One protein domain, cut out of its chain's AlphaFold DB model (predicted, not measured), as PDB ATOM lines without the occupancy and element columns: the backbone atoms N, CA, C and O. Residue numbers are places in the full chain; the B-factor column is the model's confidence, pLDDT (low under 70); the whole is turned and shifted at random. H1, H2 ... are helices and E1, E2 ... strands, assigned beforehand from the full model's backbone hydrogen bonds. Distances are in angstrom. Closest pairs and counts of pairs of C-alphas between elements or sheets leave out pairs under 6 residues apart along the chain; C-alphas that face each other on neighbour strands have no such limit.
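AT A GLANCE: This is residues 4 to 78 and 120 to 195 of the 1011 residues of the protein "Probable type I restriction enzyme BthVORF4518P M protein" of Paenibacillus polymyxa (UniProt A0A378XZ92). A twisted five-stranded antiparallel sheet has two helices, H1 and H3, over one face, crossing each other steeply, with the short helix H2 touching both. A two-stranded ribbon, E4 with E5, reaches away from this body, and residues 29 to 42 make a long loop between E1 and E2. The printed part has 151 residues with three named helices and seven named strands, in the order H1 E1 E2 E3 E4 E5 E6 E7 H2 H3; the large sheet runs E1 E2 E3 E6 E7, and the class is mixed, helices and strands. The whole is only just compact, close to loose, with a radius of gyration of the C-alphas of 17.6 A and spans of 63 by 49 by 28 A.

IN THESE COORDINATES: Find C-alpha 4 at (10.597, -3.921, -3.305); from there H1, residues 4 to 19, runs 22.8 A. Next come E1, residues 23 to 28, and E2, residues 43 to 50, which is 20.0 A long and bends by 61 degrees at residue 46. E3 is residues 53 to 57, E4 residues 68 to 72, E5 residues 122 to 127, E6 residues 141 to 145 and E7 residues 148 to 153. H2 is residues 157 to 160. H3, residues 171 to 193, runs 33.2 A to C-alpha 193 at (34.328, 7.299, 16.810).

HOW THE PARTS SIT: Begin with the meander E1 E2 E3, each strand the antiparallel neighbour of the one before: look for N 25 and O 47 at 2.9 A, then N 55 and O 48 at 2.8 A. E6 is the antiparallel neighbour of E3, with N 54 and O 144 at 2.8 A, and the hairpin E6 and E7 has N 143 and O 151 at 2.8 A. H1 and H3 are on the same face, making two layers, helices on one face of a sheet. H1 lies over E1 and E2 at a height of 8.1 A; its closest C-alphas to E2 are those of Val 11 and Asp 43, 6.0 A. H3 lies over E6 at a height of 10.3 A. H1, with residues 12 to 17 alone, touches H3 at a steep tilt of 58 degrees, the same way; the closest C-alphas, of Ile 13 and Val 179, are 6.3 A apart. H2 is not on the sheet. It touches H3, closest at the C-alphas of Val 159 and Lys 178, 5.0 A. E4 and E5 are antiparallel, with N 69 and O 126 at 2.8 A. In H1 and H3 every O i to N i+4 pair is within hydrogen-bond range; H2 is too short for one.

THE WHOLE: The C-alphas farthest apart are those of Val 78 and Glu 168, 64.5 A. Residues 79 to 119 are not printed, and C-alphas 78 and 120 are 10.7 A apart across the cut. The links E1 to E2 and E5 to E6 are long. Mean pLDDT of the printed part is 82.9; among the 23 residues under 70 are 32 to 39 and 73 to 78.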
ATOM      1  N   GLY A   4       9.446  -3.243  -2.708       68.06
ATOM      2  CA  GLY A   4      10.597  -3.921  -3.305       68.06
ATOM      3  C   GLY A   4      11.779  -3.000  -3.625       68.06
ATOM      4  O   GLY A   4      12.903  -3.489  -3.598       68.06
ATOM      5  N   ASP A   5      11.580  -1.682  -3.777       76.31
ATOM      6  CA  ASP A   5      12.700  -0.728  -3.903       76.31
ATOM      7  C   ASP A   5      13.503  -0.664  -2.595       76.31
ATOM      8  O   ASP A   5      14.731  -0.561  -2.605       76.31
ATOM      9  N   LYS A   6      12.804  -0.750  -1.448       83.94
ATOM     10  CA  LYS A   6      13.432  -0.810  -0.117       83.94
ATOM     11  C   LYS A   6      14.266  -2.076   0.034       83.94
ATOM     12  O   LYS A   6      15.390  -2.023   0.530       83.94
ATOM     13  N   ARG A   7      13.695  -3.212  -0.379       86.31
ATOM     14  CA  ARG A   7      14.338  -4.528  -0.327       86.31
ATOM     15  C   ARG A   7      15.595  -4.557  -1.188       86.31
ATOM     16  O   ARG A   7      16.653  -4.923  -0.694       86.31
ATOM     17  N   GLU A   8      15.503  -4.095  -2.432       85.19
ATOM     18  CA  GLU A   8      16.644  -4.045  -3.349       85.19
ATOM     19  C   GLU A   8      17.776  -3.154  -2.808       85.19
ATOM     20  O   GLU A   8      18.948  -3.528  -2.876       85.19
ATOM     21  N   ALA A   9      17.443  -2.007  -2.204       89.44
ATOM     22  CA  ALA A   9      18.424  -1.159  -1.531       89.44
ATOM     23  C   ALA A   9      19.119  -1.887  -0.364       89.44
ATOM     24  O   ALA A   9      20.344  -1.835  -0.265       89.44
ATOM     25  N   ARG A  10      18.362  -2.590   0.494       91.44
ATOM     26  CA  ARG A  10      18.921  -3.377   1.610       91.44
ATOM     27  C   ARG A  10      19.859  -4.471   1.107       91.44
ATOM     28  O   ARG A  10      20.978  -4.559   1.595       91.44
ATOM     29  N   VAL A  11      19.450  -5.228   0.092       91.62
ATOM     30  CA  VAL A  11      20.263  -6.287  -0.529       91.62
ATOM     31  C   VAL A  11      21.588  -5.735  -1.067       91.62
ATOM     32  O   VAL A  11      22.649  -6.254  -0.729       91.62
ATOM     33  N   LYS A  12      21.559  -4.633  -1.831       92.06
ATOM     34  CA  LYS A  12      22.780  -3.993  -2.363       92.06
ATOM     35  C   LYS A  12      23.723  -3.519  -1.259       92.06
ATOM     36  O   LYS A  12      24.937  -3.664  -1.379       92.06
ATOM     37  N   ILE A  13      23.169  -2.957  -0.186       94.75
ATOM     38  CA  ILE A  13      23.950  -2.498   0.965       94.75
ATOM     39  C   ILE A  13      24.565  -3.681   1.708       94.75
ATOM     40  O   ILE A  13      25.744  -3.617   2.036       94.75
ATOM     41  N   ALA A  14      23.810  -4.756   1.939       94.50
ATOM     42  CA  ALA A  14      24.308  -5.961   2.599       94.50
ATOM     43  C   ALA A  14      25.509  -6.557   1.856       94.50
ATOM     44  O   ALA A  14      26.537  -6.825   2.470       94.50
ATOM     45  N   MET A  15      25.415  -6.689   0.527       92.44
ATOM     46  CA  MET A  15      26.514  -7.205  -0.296       92.44
ATOM     47  C   MET A  15      27.767  -6.323  -0.183       92.44
ATOM     48  O   MET A  15      28.857  -6.832   0.064       92.44
ATOM     49  N   ALA A  16      27.606  -4.998  -0.269       92.88
ATOM     50  CA  ALA A  16      28.723  -4.062  -0.135       92.88
ATOM     51  C   ALA A  16      29.320  -4.035   1.289       92.88
ATOM     52  O   ALA A  16      30.526  -3.864   1.461       92.88
ATOM     53  N   LEU A  17      28.500  -4.225   2.327       94.50
ATOM     54  CA  LEU A  17      28.954  -4.360   3.714       94.50
ATOM     55  C   LEU A  17      29.833  -5.605   3.890       94.50
ATOM     56  O   LEU A  17      30.909  -5.506   4.482       94.50
ATOM     57  N   VAL A  18      29.413  -6.747   3.334       92.94
ATOM     58  CA  VAL A  18      30.190  -7.998   3.360       92.94
ATOM     59  C   VAL A  18      31.539  -7.818   2.663       92.94
ATOM     60  O   VAL A  18      32.565  -8.196   3.223       92.94
ATOM     61  N   GLU A  19      31.575  -7.159   1.498       91.06
ATOM     62  CA  GLU A  19      32.829  -6.841   0.790       91.06
ATOM     63  C   GLU A  19      33.789  -5.976   1.626       91.06
ATOM     64  O   GLU A  19      35.008  -6.100   1.510       91.06
ATOM     65  N   LYS A  20      33.261  -5.119   2.511       90.25
ATOM     66  CA  LYS A  20      34.055  -4.311   3.452       90.25
ATOM     67  C   LYS A  20      34.293  -5.001   4.801       90.25
ATOM     68  O   LYS A  20      34.768  -4.346   5.732       90.25
ATOM     69  N   GLY A  21      33.991  -6.292   4.932       90.81
ATOM     70  CA  GLY A  21      34.278  -7.087   6.128       90.81
ATOM     71  C   GLY A  21      33.306  -6.878   7.290       90.81
ATOM     72  O   GLY A  21      33.695  -7.046   8.444       90.81
ATOM     73  N   TRP A  22      32.064  -6.476   7.017       95.06
ATOM     74  CA  TRP A  22      30.988  -6.535   8.006       95.06
ATOM     75  C   TRP A  22      30.359  -7.926   8.032       95.06
ATOM     76  O   TRP A  22      30.121  -8.531   6.987       95.06
ATOM     77  N   LYS A  23      30.012  -8.395   9.228       94.31
ATOM     78  CA  LYS A  23      29.176  -9.577   9.413       94.31
ATOM     79  C   LYS A  23      27.710  -9.155   9.366       94.31
ATOM     80  O   LYS A  23      27.297  -8.312  10.156       94.31
ATOM     81  N   ILE A  24      26.932  -9.700   8.439       94.94
ATOM     82  CA  ILE A  24      25.493  -9.425   8.319       94.94
ATOM     83  C   ILE A  24      24.683 -10.536   8.994       94.94
ATOM     84  O   ILE A  24      25.116 -11.682   8.984       94.94
ATOM     85  N   TYR A  25      23.519 -10.188   9.540       92.81
ATOM     86  CA  TYR A  25      22.588 -11.116  10.194       92.81
ATOM     87  C   TYR A  25      21.226 -11.083   9.492       92.81
ATOM     88  O   TYR A  25      20.831 -10.034   8.968       92.81
ATOM     89  N   GLY A  26      20.511 -12.211   9.469       88.44
ATOM     90  CA  GLY A  26      19.164 -12.274   8.879       88.44
ATOM     91  C   GLY A  26      19.134 -12.144   7.368       88.44
ATOM     92  O   GLY A  26      18.295 -11.438   6.802       88.44
ATOM     93  N   TRP A  27      20.103 -12.772   6.707       91.81
ATOM     94  CA  TRP A  27      20.139 -12.870   5.255       91.81
ATOM     95  C   TRP A  27      19.238 -14.006   4.763       91.81
ATOM     96  O   TRP A  27      19.349 -15.144   5.221       91.81
ATOM     97  N   LYS A  28      18.387 -13.708   3.780       88.44
ATOM     98  CA  LYS A  28      17.589 -14.690   3.048       88.44
ATOM     99  C   LYS A  28      18.034 -14.716   1.589       88.44
ATOM    100  O   LYS A  28      18.029 -13.684   0.916       88.44
ATOM    101  N   ASN A  29      18.383 -15.904   1.097       84.62
ATOM    102  CA  ASN A  29      18.734 -16.108  -0.306       84.62
ATOM    103  C   ASN A  29      17.527 -15.900  -1.228       84.62
ATOM    104  O   ASN A  29      16.377 -16.012  -0.809       84.62
ATOM    105  N   ASP A  30      17.802 -15.604  -2.498       80.69
ATOM    106  CA  ASP A  30      16.761 -15.614  -3.520       80.69
ATOM    107  C   ASP A  30      16.316 -17.060  -3.767       80.69
ATOM    108  O   ASP A  30      17.091 -17.890  -4.241       80.69
ATOM    109  N   GLU A  31      15.074 -17.351  -3.403       78.31
ATOM    110  CA  GLU A  31      14.393 -18.632  -3.598       78.31
ATOM    111  C   GLU A  31      13.297 -18.501  -4.667       78.31
ATOM    112  O   GLU A  31      12.409 -19.350  -4.761       78.31
ATOM    113  N   SER A  32      13.302 -17.406  -5.437       62.28
ATOM    114  CA  SER A  32      12.372 -17.227  -6.546       62.28
ATOM    115  C   SER A  32      12.649 -18.288  -7.595       62.28
ATOM    116  O   SER A  32      13.768 -18.419  -8.094       62.28
ATOM    117  N   ASP A  33      11.612 -19.025  -7.961       47.19
ATOM    118  CA  ASP A  33      11.713 -20.057  -8.976       47.19
ATOM    119  C   ASP A  33      10.982 -19.575 -10.223       47.19
ATOM    120  O   ASP A  33       9.771 -19.401 -10.226       47.19
ATOM    121  N   ALA A  34      11.734 -19.354 -11.298       39.09
ATOM    122  CA  ALA A  34      11.198 -18.888 -12.573       39.09
ATOM    123  C   ALA A  34      10.299 -19.924 -13.286       39.09
ATOM    124  O   ALA A  34       9.696 -19.596 -14.307       39.09
ATOM    125  N   MET A  35      10.230 -21.168 -12.792       32.28
ATOM    126  CA  MET A  35       9.384 -22.250 -13.318       32.28
ATOM    127  C   MET A  35       8.026 -22.365 -12.610       32.28
ATOM    128  O   MET A  35       7.144 -23.069 -13.105       32.28
ATOM    129  N   VAL A  36       7.836 -21.678 -11.482       35.84
ATOM    130  CA  VAL A  36       6.557 -21.567 -10.763       35.84
ATOM    131  C   VAL A  36       6.226 -20.086 -10.547       35.84
ATOM    132  O   VAL A  36       7.065 -19.214 -10.719       35.84
ATOM    133  N   ASP A  37       5.005 -19.748 -10.144       37.94
ATOM    134  CA  ASP A  37       4.663 -18.381  -9.712       37.94
ATOM    135  C   ASP A  37       5.224 -18.038  -8.312       37.94
ATOM    136  O   ASP A  37       4.820 -17.059  -7.679       37.94
ATOM    137  N   TYR A  38       6.178 -18.838  -7.818       47.06
ATOM    138  CA  TYR A  38       6.798 -18.683  -6.512       47.06
ATOM    139  C   TYR A  38       7.872 -17.591  -6.548       47.06
ATOM    140  O   TYR A  38       9.018 -17.807  -6.938       47.06
ATOM    141  N   PHE A  39       7.478 -16.393  -6.123       62.69
ATOM    142  CA  PHE A  39       8.335 -15.216  -6.044       62.69
ATOM    143  C   PHE A  39       8.812 -14.991  -4.602       62.69
ATOM    144  O   PHE A  39       8.071 -14.469  -3.765       62.69
ATOM    145  N   SER A  40      10.060 -15.378  -4.316       74.19
ATOM    146  CA  SER A  40      10.697 -15.313  -2.990       74.19
ATOM    147  C   SER A  40      12.114 -14.711  -3.090       74.19
ATOM    148  O   SER A  40      13.103 -15.389  -2.821       74.19
ATOM    149  N   PRO A  41      12.242 -13.442  -3.517       78.62
ATOM    150  CA  PRO A  41      13.531 -12.800  -3.790       78.62
ATOM    151  C   PRO A  41      14.347 -12.531  -2.526       78.62
ATOM    152  O   PRO A  41      13.784 -12.422  -1.433       78.62
ATOM    153  N   ALA A  42      15.663 -12.364  -2.701       86.06
ATOM    154  CA  ALA A  42      16.595 -12.138  -1.599       86.06
ATOM    155  C   ALA A  42      16.175 -10.956  -0.710       86.06
ATOM    156  O   ALA A  42      15.691  -9.924  -1.197       86.06
ATOM    157  N   ASP A  43      16.390 -11.100   0.595       90.19
ATOM    158  CA  ASP A  43      16.091 -10.067   1.585       90.19
ATOM    159  C   ASP A  43      17.130 -10.059   2.711       90.19
ATOM    160  O   ASP A  43      17.851 -11.030   2.937       90.19
ATOM    161  N   TRP A  44      17.204  -8.933   3.415       94.19
ATOM    162  CA  TRP A  44      18.085  -8.744   4.557       94.19
ATOM    163  C   TRP A  44      17.379  -7.953   5.653       94.19
ATOM    164  O   TRP A  44      16.827  -6.872   5.404       94.19
ATOM    165  N   ASP A  45      17.461  -8.459   6.882       90.62
ATOM    166  CA  ASP A  45      16.813  -7.860   8.048       90.62
ATOM    167  C   ASP A  45      17.386  -6.497   8.444       90.62
ATOM    168  O   ASP A  45      16.710  -5.753   9.149       90.62
ATOM    169  N   GLY A  46      18.561  -6.107   7.935       92.81
ATOM    170  CA  GLY A  46      19.129  -4.768   8.131       92.81
ATOM    171  C   GLY A  46      20.037  -4.636   9.356       92.81
ATOM    172  O   GLY A  46      20.261  -3.514   9.812       92.81
ATOM    173  N   ILE A  47      20.543  -5.756   9.882       95.56
ATOM    174  CA  ILE A  47      21.468  -5.810  11.022       95.56
ATOM    175  C   ILE A  47      22.847  -6.279  10.550       95.56
ATOM    176  O   ILE A  47      22.968  -7.321   9.899       95.56
ATOM    177  N   ALA A  48      23.886  -5.505  10.864       95.44
ATOM    178  CA  ALA A  48      25.278  -5.863  10.598       95.44
ATOM    179  C   ALA A  48      26.188  -5.491  11.771       95.44
ATOM    180  O   ALA A  48      25.907  -4.555  12.513       95.44
ATOM    181  N   GLU A  49      27.309  -6.185  11.907       94.44
ATOM    182  CA  GLU A  49      28.296  -5.973  12.957       94.44
ATOM    183  C   GLU A  49      29.714  -5.928  12.385       94.44
ATOM    184  O   GLU A  49      30.077  -6.710  11.502       94.44
ATOM    185  N   LYS A  50      30.538  -5.021  12.911       92.94
ATOM    186  CA  LYS A  50      31.974  -4.970  12.624       92.94
ATOM    187  C   LYS A  50      32.722  -4.398  13.820       92.94
ATOM    188  O   LYS A  50      32.432  -3.286  14.242       92.94
ATOM    189  N   ASN A  51      33.704  -5.120  14.360       88.06
ATOM    190  CA  ASN A  51      34.558  -4.666  15.474       88.06
ATOM    191  C   ASN A  51      33.778  -4.160  16.715       88.06
ATOM    192  O   ASN A  51      34.153  -3.150  17.322       88.06
ATOM    193  N   GLY A  52      32.668  -4.828  17.060       84.75
ATOM    194  CA  GLY A  52      31.781  -4.448  18.169       84.75
ATOM    195  C   GLY A  52      30.883  -3.233  17.892       84.75
ATOM    196  O   GLY A  52      30.241  -2.725  18.805       84.75
ATOM    197  N   TYR A  53      30.851  -2.738  16.651       92.25
ATOM    198  CA  TYR A  53      29.894  -1.733  16.197       92.25
ATOM    199  C   TYR A  53      28.714  -2.424  15.518       92.25
ATOM    200  O   TYR A  53      28.920  -3.200  14.585       92.25
ATOM    201  N   VAL A  54      27.494  -2.106  15.948       94.06
ATOM    202  CA  VAL A  54      26.249  -2.675  15.417       94.06
ATOM    203  C   VAL A  54      25.562  -1.640  14.535       94.06
ATOM    204  O   VAL A  54      25.200  -0.561  14.995       94.06
ATOM    205  N   LEU A  55      25.396  -1.945  13.254       95.62
ATOM    206  CA  LEU A  55      24.668  -1.133  12.286       95.62
ATOM    207  C   LEU A  55      23.225  -1.631  12.178       95.62
ATOM    208  O   LEU A  55      22.980  -2.778  11.806       95.62
ATOM    209  N   CYS A  56      22.285  -0.724  12.426       94.38
ATOM    210  CA  CYS A  56      20.851  -0.972  12.373       94.38
ATOM    211  C   CYS A  56      20.206  -0.113  11.279       94.38
ATOM    212  O   CYS A  56      20.171   1.124  11.367       94.38
ATOM    213  N   ILE A  57      19.671  -0.768  10.250       94.00
ATOM    214  CA  ILE A  57      19.008  -0.159   9.093       94.00
ATOM    215  C   ILE A  57      17.509  -0.474   9.115       94.00
ATOM    216  O   ILE A  57      17.135  -1.636   9.191       94.00
ATOM    217  N   ASP A  58      16.664   0.555   8.985       91.94
ATOM    218  CA  ASP A  58      15.189   0.453   8.916       91.94
ATOM    219  C   ASP A  58      14.521  -0.341  10.062       91.94
ATOM    220  O   ASP A  58      13.495  -0.995   9.885       91.94
ATOM    221  N   GLN A  59      15.095  -0.263  11.262       91.19
ATOM    222  CA  GLN A  59      14.595  -0.869  12.493       91.19
ATOM    223  C   GLN A  59      13.630   0.060  13.230       91.19
ATOM    224  O   GLN A  59      14.017   1.100  13.769       91.19
ATOM    225  N   ASN A  60      12.366  -0.355  13.321       86.81
ATOM    226  CA  ASN A  60      11.322   0.379  14.045       86.81
ATOM    227  C   ASN A  60      11.194  -0.031  15.525       86.81
ATOM    228  O   ASN A  60      10.461   0.606  16.277       86.81
ATOM    229  N   ASN A  61      11.869  -1.103  15.942       88.12
ATOM    230  CA  ASN A  61      11.891  -1.616  17.312       88.12
ATOM    231  C   ASN A  61      13.214  -2.364  17.576       88.12
ATOM    232  O   ASN A  61      14.069  -2.445  16.699       88.12
ATOM    233  N   THR A  62      13.371  -2.914  18.779       89.06
ATOM    234  CA  THR A  62      14.559  -3.666  19.215       89.06
ATOM    235  C   THR A  62      14.364  -5.186  19.160       89.06
ATOM    236  O   THR A  62      15.088  -5.917  19.820       89.06
ATOM    237  N   ARG A  63      13.396  -5.698  18.378       87.81
ATOM    238  CA  ARG A  63      13.037  -7.135  18.379       87.81
ATOM    239  C   ARG A  63      14.176  -8.068  17.963       87.81
ATOM    240  O   ARG A  63      14.162  -9.233  18.334       87.81
ATOM    241  N   TYR A  64      15.106  -7.563  17.152       88.94
ATOM    242  CA  TYR A  64      16.261  -8.316  16.663       88.94
ATOM    243  C   TYR A  64      17.476  -8.220  17.591       88.94
ATOM    244  O   TYR A  64      18.482  -8.872  17.343       88.94
ATOM    245  N   SER A  65      17.398  -7.420  18.657       90.50
ATOM    246  CA  SER A  65      18.469  -7.305  19.643       90.50
ATOM    247  C   SER A  65      18.584  -8.606  20.430       90.50
ATOM    248  O   SER A  65      17.632  -9.003  21.101       90.50
ATOM    249  N   GLY A  66      19.724  -9.294  20.309       86.19
ATOM    250  CA  GLY A  66      19.939 -10.598  20.948       86.19
ATOM    251  C   GLY A  66      19.013 -11.710  20.436       86.19
ATOM    252  O   GLY A  66      18.795 -12.695  21.135       86.19
ATOM    253  N   TYR A  67      18.422 -11.547  19.248       89.56
ATOM    254  CA  TYR A  67      17.512 -12.536  18.676       89.56
ATOM    255  C   TYR A  67      18.251 -13.813  18.260       89.56
ATOM    256  O   TYR A  67      19.278 -13.757  17.589       89.56
ATOM    257  N   GLU A  68      17.699 -14.969  18.622       88.81
ATOM    258  CA  GLU A  68      18.209 -16.286  18.236       88.81
ATOM    259  C   GLU A  68      17.381 -16.868  17.084       88.81
ATOM    260  O   GLU A  68      16.200 -17.195  17.250       88.81
ATOM    261  N   GLN A  69      18.010 -17.062  15.930       82.62
ATOM    262  CA  GLN A  69      17.426 -17.754  14.789       82.62
ATOM    263  C   GLN A  69      17.482 -19.270  15.001       82.62
ATOM    264  O   GLN A  69      18.540 -19.834  15.270       82.62
ATOM    265  N   LYS A  70      16.326 -19.932  14.875       83.56
ATOM    266  CA  LYS A  70      16.111 -21.334  15.274       83.56
ATOM    267  C   LYS A  70      15.665 -22.193  14.086       83.56
ATOM    268  O   LYS A  70      14.753 -21.801  13.363       83.56
ATOM    269  N   GLU A  71      16.261 -23.372  13.927       75.56
ATOM    270  CA  GLU A  71      15.898 -24.404  12.945       75.56
ATOM    271  C   GLU A  71      15.207 -25.573  13.639       75.56
ATOM    272  O   GLU A  71      15.799 -26.204  14.510       75.56
ATOM    273  N   TYR A  72      13.960 -25.873  13.283       71.06
ATOM    274  CA  TYR A  72      13.194 -26.937  13.935       71.06
ATOM    275  C   TYR A  72      13.548 -28.314  13.366       71.06
ATOM    276  O   TYR A  72      13.461 -28.531  12.159       71.06
ATOM    277  N   ILE A  73      13.887 -29.260  14.242       66.88
ATOM    278  CA  ILE A  73      14.175 -30.650  13.873       66.88
ATOM    279  C   ILE A  73      12.832 -31.402  13.844       66.88
ATOM    280  O   ILE A  73      12.096 -31.411  14.829       66.88
ATOM    281  N   GLY A  74      12.450 -31.958  12.689       48.59
ATOM    282  CA  GLY A  74      11.113 -32.521  12.461       48.59
ATOM    283  C   GLY A  74      10.774 -33.742  13.330       48.59
ATOM    284  O   GLY A  74      11.567 -34.670  13.451       48.59
ATOM    285  N   GLY A  75       9.558 -33.759  13.885       50.91
ATOM    286  CA  GLY A  75       8.996 -34.857  14.681       50.91
ATOM    287  C   GLY A  75       8.110 -34.339  15.817       50.91
ATOM    288  O   GLY A  75       8.357 -33.262  16.358       50.91
ATOM    289  N   ASN A  76       7.062 -35.086  16.188       48.28
ATOM    290  CA  ASN A  76       6.210 -34.793  17.351       48.28
ATOM    291  C   ASN A  76       6.994 -35.012  18.661       48.28
ATOM    292  O   ASN A  76       6.760 -35.975  19.387       48.28
ATOM    293  N   ALA A  77       7.952 -34.135  18.959       45.78
ATOM    294  CA  ALA A  77       8.679 -34.146  20.219       45.78
ATOM    295  C   ALA A  77       7.769 -33.595  21.329       45.78
ATOM    296  O   ALA A  77       7.527 -32.390  21.436       45.78
ATOM    297  N   VAL A  78       7.231 -34.500  22.146       41.84
ATOM    298  CA  VAL A  78       6.474 -34.167  23.356       41.84
ATOM    299  C   VAL A  78       7.459 -33.708  24.431       41.84
ATOM    300  O   VAL A  78       8.348 -34.451  24.838       41.84
ATOM    301  N   GLU A 120      16.434 -32.272  21.002       54.25
ATOM    302  CA  GLU A 120      16.294 -30.817  20.906       54.25
ATOM    303  C   GLU A 120      15.224 -30.455  19.863       54.25
ATOM    304  O   GLU A 120      15.270 -30.888  18.714       54.25
ATOM    305  N   LYS A 121      14.231 -29.648  20.267       59.16
ATOM    306  CA  LYS A 121      13.119 -29.223  19.395       59.16
ATOM    307  C   LYS A 121      13.605 -28.370  18.217       59.16
ATOM    308  O   LYS A 121      12.962 -28.323  17.169       59.16
ATOM    309  N   TYR A 122      14.697 -27.645  18.420       61.53
ATOM    310  CA  TYR A 122      15.306 -26.780  17.427       61.53
ATOM    311  C   TYR A 122      16.794 -26.585  17.724       61.53
ATOM    312  O   TYR A 122      17.202 -26.618  18.881       61.53
ATOM    313  N   LYS A 123      17.572 -26.300  16.682       76.12
ATOM    314  CA  LYS A 123      18.970 -25.875  16.755       76.12
ATOM    315  C   LYS A 123      19.050 -24.360  16.562       76.12
ATOM    316  O   LYS A 123      18.431 -23.831  15.641       76.12
ATOM    317  N   VAL A 124      19.791 -23.645  17.409       81.44
ATOM    318  CA  VAL A 124      20.074 -22.215  17.180       81.44
ATOM    319  C   VAL A 124      21.140 -22.106  16.086       81.44
ATOM    320  O   VAL A 124      22.238 -22.635  16.245       81.44
ATOM    321  N   ILE A 125      20.803 -21.475  14.959       82.25
ATOM    322  CA  ILE A 125      21.706 -21.287  13.811       82.25
ATOM    323  C   ILE A 125      22.551 -20.024  13.991       82.25
ATOM    324  O   ILE A 125      23.757 -20.043  13.756       82.25
ATOM    325  N   GLU A 126      21.912 -18.915  14.359       84.75
ATOM    326  CA  GLU A 126      22.533 -17.593  14.363       84.75
ATOM    327  C   GLU A 126      21.955 -16.742  15.497       84.75
ATOM    328  O   GLU A 126      20.737 -16.644  15.645       84.75
ATOM    329  N   THR A 127      22.823 -16.114  16.290       89.81
ATOM    330  CA  THR A 127      22.434 -15.162  17.341       89.81
ATOM    331  C   THR A 127      22.829 -13.758  16.913       89.81
ATOM    332  O   THR A 127      23.987 -13.506  16.578       89.81
ATOM    333  N   TYR A 128      21.859 -12.850  16.912       91.62
ATOM    334  CA  TYR A 128      22.015 -11.464  16.490       91.62
ATOM    335  C   TYR A 128      22.722 -10.646  17.580       91.62
ATOM    336  O   TYR A 128      22.599 -10.962  18.767       91.62
ATOM    337  N   PRO A 129      23.423  -9.560  17.212       90.56
ATOM    338  CA  PRO A 129      24.064  -8.682  18.180       90.56
ATOM    339  C   PRO A 129      23.023  -7.958  19.042       90.56
ATOM    340  O   PRO A 129      21.883  -7.722  18.629       90.56
ATOM    341  N   THR A 130      23.417  -7.576  20.254       89.94
ATOM    342  CA  THR A 130      22.579  -6.770  21.143       89.94
ATOM    343  C   THR A 130      22.732  -5.283  20.822       89.94
ATOM    344  O   THR A 130      23.831  -4.757  20.664       89.94
ATOM    345  N   PHE A 131      21.602  -4.596  20.713       90.19
ATOM    346  CA  PHE A 131      21.499  -3.151  20.522       90.19
ATOM    347  C   PHE A 131      20.295  -2.596  21.296       90.19
ATOM    348  O   PHE A 131      19.321  -3.307  21.566       90.19
ATOM    349  N   SER A 132      20.363  -1.336  21.712       88.25
ATOM    350  CA  SER A 132      19.428  -0.757  22.685       88.25
ATOM    351  C   SER A 132      18.369   0.146  22.060       88.25
ATOM    352  O   SER A 132      17.343   0.395  22.699       88.25
ATOM    353  N   PHE A 133      18.566   0.627  20.831       87.19
ATOM    354  CA  PHE A 133      17.670   1.598  20.213       87.19
ATOM    355  C   PHE A 133      17.084   1.120  18.880       87.19
ATOM    356  O   PHE A 133      17.695   0.435  18.066       87.19
ATOM    357  N   ALA A 134      15.847   1.544  18.630       89.94
ATOM    358  CA  ALA A 134      15.309   1.603  17.277       89.94
ATOM    359  C   ALA A 134      15.900   2.814  16.536       89.94
ATOM    360  O   ALA A 134      16.426   3.743  17.159       89.94
ATOM    361  N   ASN A 135      15.756   2.866  15.209       90.81
ATOM    362  CA  ASN A 135      16.198   4.025  14.441       90.81
ATOM    363  C   ASN A 135      15.550   5.320  14.968       90.81
ATOM    364  O   ASN A 135      14.321   5.436  14.992       90.81
ATOM    365  N   PRO A 136      16.352   6.331  15.368       88.25
ATOM    366  CA  PRO A 136      15.820   7.597  15.861       88.25
ATOM    367  C   PRO A 136      14.863   8.258  14.867       88.25
ATOM    368  O   PRO A 136      15.053   8.170  13.650       88.25
ATOM    369  N   ARG A 137      13.859   8.987  15.372       82.88
ATOM    370  CA  ARG A 137      12.826   9.620  14.536       82.88
ATOM    371  C   ARG A 137      13.443  10.418  13.380       82.88
ATOM    372  O   ARG A 137      14.258  11.317  13.584       82.88
ATOM    373  N   GLY A 138      13.018  10.091  12.161       82.00
ATOM    374  CA  GLY A 138      13.482  10.740  10.936       82.00
ATOM    375  C   GLY A 138      14.839  10.256  10.420       82.00
ATOM    376  O   GLY A 138      15.360  10.890   9.507       82.00
ATOM    377  N   THR A 139      15.408   9.178  10.964       89.88
ATOM    378  CA  THR A 139      16.626   8.515  10.462       89.88
ATOM    379  C   THR A 139      16.289   7.148   9.868       89.88
ATOM    380  O   THR A 139      15.306   6.534  10.265       89.88
ATOM    381  N   SER A 140      17.075   6.693   8.891       90.62
ATOM    382  CA  SER A 140      16.898   5.387   8.230       90.62
ATOM    383  C   SER A 140      17.976   4.371   8.616       90.62
ATOM    384  O   SER A 140      17.869   3.203   8.259       90.62
ATOM    385  N   TRP A 141      19.035   4.816   9.295       94.75
ATOM    386  CA  TRP A 141      20.089   3.967   9.846       94.75
ATOM    387  C   TRP A 141      20.742   4.624  11.063       94.75
ATOM    388  O   TRP A 141      20.726   5.856  11.196       94.75
ATOM    389  N   HIS A 142      21.329   3.805  11.928       94.94
ATOM    390  CA  HIS A 142      22.209   4.240  13.002       94.94
ATOM    391  C   HIS A 142      23.248   3.157  13.316       94.94
ATOM    392  O   HIS A 142      23.046   1.998  12.969       94.94
ATOM    393  N   ILE A 143      24.365   3.553  13.922       93.69
ATOM    394  CA  ILE A 143      25.398   2.647  14.424       93.69
ATOM    395  C   ILE A 143      25.455   2.809  15.938       93.69
ATOM    396  O   ILE A 143      25.539   3.938  16.434       93.69
ATOM    397  N   GLU A 144      25.420   1.689  16.645       91.69
ATOM    398  CA  GLU A 144      25.592   1.600  18.086       91.69
ATOM    399  C   GLU A 144      26.922   0.953  18.454       91.69
ATOM    400  O   GLU A 144      27.457   0.116  17.726       91.69
ATOM    401  N   LYS A 145      27.436   1.340  19.618       88.56
ATOM    402  CA  LYS A 145      28.479   0.616  20.337       88.56
ATOM    403  C   LYS A 145      28.254   0.808  21.830       88.56
ATOM    404  O   LYS A 145      27.955   1.923  22.252       88.56
ATOM    405  N   ASP A 146      28.350  -0.275  22.595       82.25
ATOM    406  CA  ASP A 146      28.200  -0.276  24.057       82.25
ATOM    407  C   ASP A 146      26.897   0.409  24.535       82.25
ATOM    408  O   ASP A 146      26.892   1.204  25.473       82.25
ATOM    409  N   GLY A 147      25.784   0.153  23.832       78.06
ATOM    410  CA  GLY A 147      24.471   0.722  24.162       78.06
ATOM    411  C   GLY A 147      24.351   2.233  23.921       78.06
ATOM    412  O   GLY A 147      23.523   2.889  24.550       78.06
ATOM    413  N   GLN A 148      25.178   2.815  23.042       80.06
ATOM    414  CA  GLN A 148      25.107   4.227  22.649       80.06
ATOM    415  C   GLN A 148      25.136   4.404  21.128       80.06
ATOM    416  O   GLN A 148      25.956   3.810  20.431       80.06
ATOM    417  N   ILE A 149      24.283   5.295  20.607       88.19
ATOM    418  CA  ILE A 149      24.284   5.671  19.187       88.19
ATOM    419  C   ILE A 149      25.463   6.605  18.906       88.19
ATOM    420  O   ILE A 149      25.444   7.775  19.292       88.19
ATOM    421  N   ILE A 150      26.451   6.117  18.163       86.56
ATOM    422  CA  ILE A 150      27.633   6.898  17.772       86.56
ATOM    423  C   ILE A 150      27.431   7.659  16.458       86.56
ATOM    424  O   ILE A 150      28.040   8.704  16.238       86.56
ATOM    425  N   ALA A 151      26.561   7.156  15.580       90.12
ATOM    426  CA  ALA A 151      26.259   7.771  14.295       90.12
ATOM    427  C   ALA A 151      24.845   7.420  13.842       90.12
ATOM    428  O   ALA A 151      24.327   6.348  14.138       90.12
ATOM    429  N   LYS A 152      24.208   8.331  13.106       92.94
ATOM    430  CA  LYS A 152      22.879   8.130  12.521       92.94
ATOM    431  C   LYS A 152      22.718   8.970  11.269       92.94
ATOM    432  O   LYS A 152      23.340  10.025  11.146       92.94
ATOM    433  N   GLY A 153      21.843   8.552  10.363       90.88
ATOM    434  CA  GLY A 153      21.626   9.299   9.131       90.88
ATOM    435  C   GLY A 153      20.350   8.940   8.387       90.88
ATOM    436  O   GLY A 153      19.546   8.113   8.813       90.88
ATOM    437  N   LYS A 154      20.151   9.616   7.255       90.62
ATOM    438  CA  LYS A 154      19.006   9.432   6.354       90.62
ATOM    439  C   LYS A 154      19.471   8.927   4.990       90.62
ATOM    440  O   LYS A 154      20.662   8.984   4.674       90.62
ATOM    441  N   GLY A 155      18.510   8.510   4.171       84.62
ATOM    442  CA  GLY A 155      18.729   8.262   2.746       84.62
ATOM    443  C   GLY A 155      19.366   6.914   2.432       84.62
ATOM    444  O   GLY A 155      20.009   6.789   1.398       84.62
ATOM    445  N   VAL A 156      19.190   5.908   3.295       89.31
ATOM    446  CA  VAL A 156      19.625   4.529   2.997       89.31
ATOM    447  C   VAL A 156      19.009   4.023   1.703       89.31
ATOM    448  O   VAL A 156      19.687   3.399   0.905       89.31
ATOM    449  N   PHE A 157      17.743   4.344   1.462       90.94
ATOM    450  CA  PHE A 157      17.037   3.864   0.282       90.94
ATOM    451  C   PHE A 157      17.319   4.667  -0.989       90.94
ATOM    452  O   PHE A 157      17.100   4.162  -2.084       90.94
ATOM    453  N   ALA A 158      17.888   5.870  -0.856       88.12
ATOM    454  CA  ALA A 158      18.251   6.710  -1.996       88.12
ATOM    455  C   ALA A 158      19.404   6.119  -2.829       88.12
ATOM    456  O   ALA A 158      19.691   6.594  -3.929       88.12
ATOM    457  N   VAL A 159      20.068   5.069  -2.326       86.94
ATOM    458  CA  VAL A 159      21.054   4.291  -3.090       86.94
ATOM    459  C   VAL A 159      20.437   3.565  -4.283       86.94
ATOM    460  O   VAL A 159      21.159   3.217  -5.213       86.94
ATOM    461  N   ASN A 160      19.118   3.344  -4.268       84.94
ATOM    462  CA  ASN A 160      18.402   2.742  -5.386       84.94
ATOM    463  C   ASN A 160      17.810   3.780  -6.354       84.94
ATOM    464  O   ASN A 160      17.236   3.396  -7.369       84.94
ATOM    465  N   ASP A 161      17.994   5.075  -6.088       84.44
ATOM    466  CA  ASP A 161      17.628   6.147  -7.015       84.44
ATOM    467  C   ASP A 161      18.761   6.377  -8.025       84.44
ATOM    468  O   ASP A 161      19.942   6.233  -7.692       84.44
ATOM    469  N   TYR A 162      18.448   6.847  -9.228       84.38
ATOM    470  CA  TYR A 162      19.439   7.254 -10.228       84.38
ATOM    471  C   TYR A 162      18.930   8.436 -11.056       84.38
ATOM    472  O   TYR A 162      17.725   8.659 -11.159       84.38
ATOM    473  N   ASP A 163      19.861   9.216 -11.599       81.69
ATOM    474  CA  ASP A 163      19.566  10.301 -12.524       81.69
ATOM    475  C   ASP A 163      19.611   9.762 -13.953       81.69
ATOM    476  O   ASP A 163      20.668   9.440 -14.500       81.69
ATOM    477  N   TRP A 164      18.435   9.629 -14.545       68.00
ATOM    478  CA  TRP A 164      18.272   9.112 -15.894       68.00
ATOM    479  C   TRP A 164      18.652  10.133 -16.983       68.00
ATOM    480  O   TRP A 164      18.790   9.748 -18.143       68.00
ATOM    481  N   GLU A 165      18.840  11.419 -16.648       67.19
ATOM    482  CA  GLU A 165      19.321  12.443 -17.590       67.19
ATOM    483  C   GLU A 165      20.844  12.394 -17.773       67.19
ATOM    484  O   GLU A 165      21.372  12.826 -18.806       67.19
ATOM    485  N   ASN A 166      21.555  11.817 -16.805       76.25
ATOM    486  CA  ASN A 166      22.992  11.623 -16.865       76.25
ATOM    487  C   ASN A 166      23.351  10.479 -17.833       76.25
ATOM    488  O   ASN A 166      23.352   9.304 -17.472       76.25
ATOM    489  N   LYS A 167      23.692  10.837 -19.079       74.25
ATOM    490  CA  LYS A 167      24.123   9.891 -20.129       74.25
ATOM    491  C   LYS A 167      25.581   9.433 -20.007       74.25
ATOM    492  O   LYS A 167      25.996   8.562 -20.767       74.25
ATOM    493  N   GLU A 168      26.361  10.016 -19.096       77.81
ATOM    494  CA  GLU A 168      27.773   9.661 -18.903       77.81
ATOM    495  C   GLU A 168      27.933   8.376 -18.082       77.81
ATOM    496  O   GLU A 168      28.884   7.624 -18.290       77.81
ATOM    497  N   LYS A 169      26.998   8.109 -17.158       77.81
ATOM    498  CA  LYS A 169      27.047   6.964 -16.240       77.81
ATOM    499  C   LYS A 169      25.772   6.137 -16.309       77.81
ATOM    500  O   LYS A 169      24.670   6.652 -16.148       77.81
ATOM    501  N   THR A 170      25.932   4.826 -16.464       85.12
ATOM    502  CA  THR A 170      24.813   3.872 -16.439       85.12
ATOM    503  C   THR A 170      24.121   3.853 -15.071       85.12
ATOM    504  O   THR A 170      24.755   4.111 -14.047       85.12
ATOM    505  N   GLU A 171      22.842   3.469 -15.026       84.25
ATOM    506  CA  GLU A 171      22.086   3.272 -13.776       84.25
ATOM    507  C   GLU A 171      22.872   2.434 -12.756       84.25
ATOM    508  O   GLU A 171      22.997   2.805 -11.588       84.25
ATOM    509  N   LYS A 172      23.451   1.315 -13.208       83.12
ATOM    510  CA  LYS A 172      24.221   0.409 -12.354       83.12
ATOM    511  C   LYS A 172      25.445   1.100 -11.749       83.12
ATOM    512  O   LYS A 172      25.722   0.893 -10.570       83.12
ATOM    513  N   GLN A 173      26.140   1.939 -12.522       86.56
ATOM    514  CA  GLN A 173      27.278   2.726 -12.033       86.56
ATOM    515  C   GLN A 173      26.833   3.780 -11.015       86.56
ATOM    516  O   GLN A 173      27.428   3.873  -9.949       86.56
ATOM    517  N   GLN A 174      25.755   4.519 -11.287       87.94
ATOM    518  CA  GLN A 174      25.253   5.540 -10.361       87.94
ATOM    519  C   GLN A 174      24.780   4.939  -9.028       87.94
ATOM    520  O   GLN A 174      25.103   5.458  -7.959       87.94
ATOM    521  N   LYS A 175      24.042   3.823  -9.075       89.69
ATOM    522  CA  LYS A 175      23.606   3.106  -7.868       89.69
ATOM    523  C   LYS A 175      24.803   2.559  -7.089       89.69
ATOM    524  O   LYS A 175      24.855   2.732  -5.875       89.69
ATOM    525  N   ALA A 176      25.793   1.975  -7.771       88.62
ATOM    526  CA  ALA A 176      27.023   1.500  -7.136       88.62
ATOM    527  C   ALA A 176      27.801   2.638  -6.451       88.62
ATOM    528  O   ALA A 176      28.204   2.487  -5.302       88.62
ATOM    529  N   GLU A 177      27.933   3.804  -7.092       91.12
ATOM    530  CA  GLU A 177      28.578   4.986  -6.498       91.12
ATOM    531  C   GLU A 177      27.849   5.474  -5.242       91.12
ATOM    532  O   GLU A 177      28.485   5.819  -4.244       91.12
ATOM    533  N   LYS A 178      26.512   5.476  -5.253       92.69
ATOM    534  CA  LYS A 178      25.710   5.859  -4.083       92.69
ATOM    535  C   LYS A 178      25.815   4.848  -2.943       92.69
ATOM    536  O   LYS A 178      25.863   5.268  -1.784       92.69
ATOM    537  N   VAL A 179      25.851   3.547  -3.251       92.75
ATOM    538  CA  VAL A 179      26.100   2.491  -2.258       92.75
ATOM    539  C   VAL A 179      27.491   2.677  -1.657       92.75
ATOM    540  O   VAL A 179      27.597   2.821  -0.444       92.75
ATOM    541  N   GLU A 180      28.534   2.804  -2.478       92.38
ATOM    542  CA  GLU A 180      29.911   3.010  -2.013       92.38
ATOM    543  C   GLU A 180      30.031   4.283  -1.157       92.38
ATOM    544  O   GLU A 180      30.634   4.274  -0.084       92.38
ATOM    545  N   ALA A 181      29.376   5.380  -1.553       92.62
ATOM    546  CA  ALA A 181      29.320   6.610  -0.765       92.62
ATOM    547  C   ALA A 181      28.582   6.437   0.578       92.62
ATOM    548  O   ALA A 181      28.925   7.092   1.565       92.62
ATOM    549  N   LEU A 182      27.557   5.582   0.652       94.19
ATOM    550  CA  LEU A 182      26.879   5.248   1.907       94.19
ATOM    551  C   LEU A 182      27.771   4.390   2.813       94.19
ATOM    552  O   LEU A 182      27.913   4.720   3.988       94.19
ATOM    553  N   ILE A 183      28.424   3.363   2.274       93.50
ATOM    554  CA  ILE A 183      29.328   2.499   3.041       93.50
ATOM    555  C   ILE A 183      30.532   3.290   3.563       93.50
ATOM    556  O   ILE A 183      30.868   3.199   4.742       93.50
ATOM    557  N   ASN A 184      31.107   4.175   2.745       92.31
ATOM    558  CA  ASN A 184      32.177   5.075   3.176       92.31
ATOM    559  C   ASN A 184      31.745   6.008   4.318       92.31
ATOM    560  O   ASN A 184      32.571   6.368   5.158       92.31
ATOM    561  N   ARG A 185      30.457   6.377   4.409       93.06
ATOM    562  CA  ARG A 185      29.931   7.109   5.575       93.06
ATOM    563  C   ARG A 185      29.908   6.242   6.832       93.06
ATOM    564  O   ARG A 185      30.209   6.767   7.901       93.06
ATOM    565  N   PHE A 186      29.583   4.954   6.723       93.62
ATOM    566  CA  PHE A 186      29.617   4.026   7.860       93.62
ATOM    567  C   PHE A 186      31.052   3.786   8.341       93.62
ATOM    568  O   PHE A 186      31.336   3.941   9.527       93.62
ATOM    569  N   GLU A 187      31.975   3.508   7.419       92.19
ATOM    570  CA  GLU A 187      33.399   3.317   7.728       92.19
ATOM    571  C   GLU A 187      34.015   4.575   8.351       92.19
ATOM    572  O   GLU A 187      34.730   4.502   9.351       92.19
ATOM    573  N   LYS A 188      33.682   5.755   7.810       90.56
ATOM    574  CA  LYS A 188      34.105   7.030   8.389       90.56
ATOM    575  C   LYS A 188      33.544   7.223   9.797       90.56
ATOM    576  O   LYS A 188      34.289   7.637  10.676       90.56
ATOM    577  N   ALA A 189      32.273   6.897  10.032       87.56
ATOM    578  CA  ALA A 189      31.655   7.025  11.351       87.56
ATOM    579  C   ALA A 189      32.350   6.156  12.413       87.56
ATOM    580  O   ALA A 189      32.601   6.632  13.519       87.56
ATOM    581  N   ILE A 190      32.716   4.918  12.070       88.38
ATOM    582  CA  ILE A 190      33.473   4.035  12.969       88.38
ATOM    583  C   ILE A 190      34.886   4.579  13.211       88.38
ATOM    584  O   ILE A 190      35.349   4.623  14.354       88.38
ATOM    585  N   LYS A 191      35.563   5.045  12.155       83.75
ATOM    586  CA  LYS A 191      36.912   5.622  12.243       83.75
ATOM    587  C   LYS A 191      36.948   6.889  13.106       83.75
ATOM    588  O   LYS A 191      37.846   7.032  13.933       83.75
ATOM    589  N   ASP A 192      35.970   7.777  12.942       79.31
ATOM    590  CA  ASP A 192      35.849   9.022  13.709       79.31
ATOM    591  C   ASP A 192      35.506   8.735  15.184       79.31
ATOM    592  O   ASP A 192      36.053   9.379  16.083       79.31
ATOM    593  N   ALA A 193      34.665   7.728  15.452       67.75
ATOM    594  CA  ALA A 193      34.328   7.299  16.810       67.75
ATOM    595  C   ALA A 193      35.537   6.720  17.567       67.75
ATOM    596  O   ALA A 193      35.671   6.951  18.767       67.75
ATOM    597  N   GLY A 194      36.458   6.036  16.879       59.75
ATOM    598  CA  GLY A 194      37.716   5.561  17.472       59.75
ATOM    599  C   GLY A 194      38.666   6.679  17.936       59.75
ATOM    600  O   GLY A 194      39.554   6.428  18.747       59.75
ATOM    601  N   ALA A 195      38.484   7.920  17.461       56.16
ATOM    602  CA  ALA A 195      39.346   9.067  17.768       56.16
ATOM    603  C   ALA A 195      38.841   9.958  18.927       56.16
ATOM    604  O   ALA A 195      39.510  10.928  19.302       56.16
TER     605      ALA A 195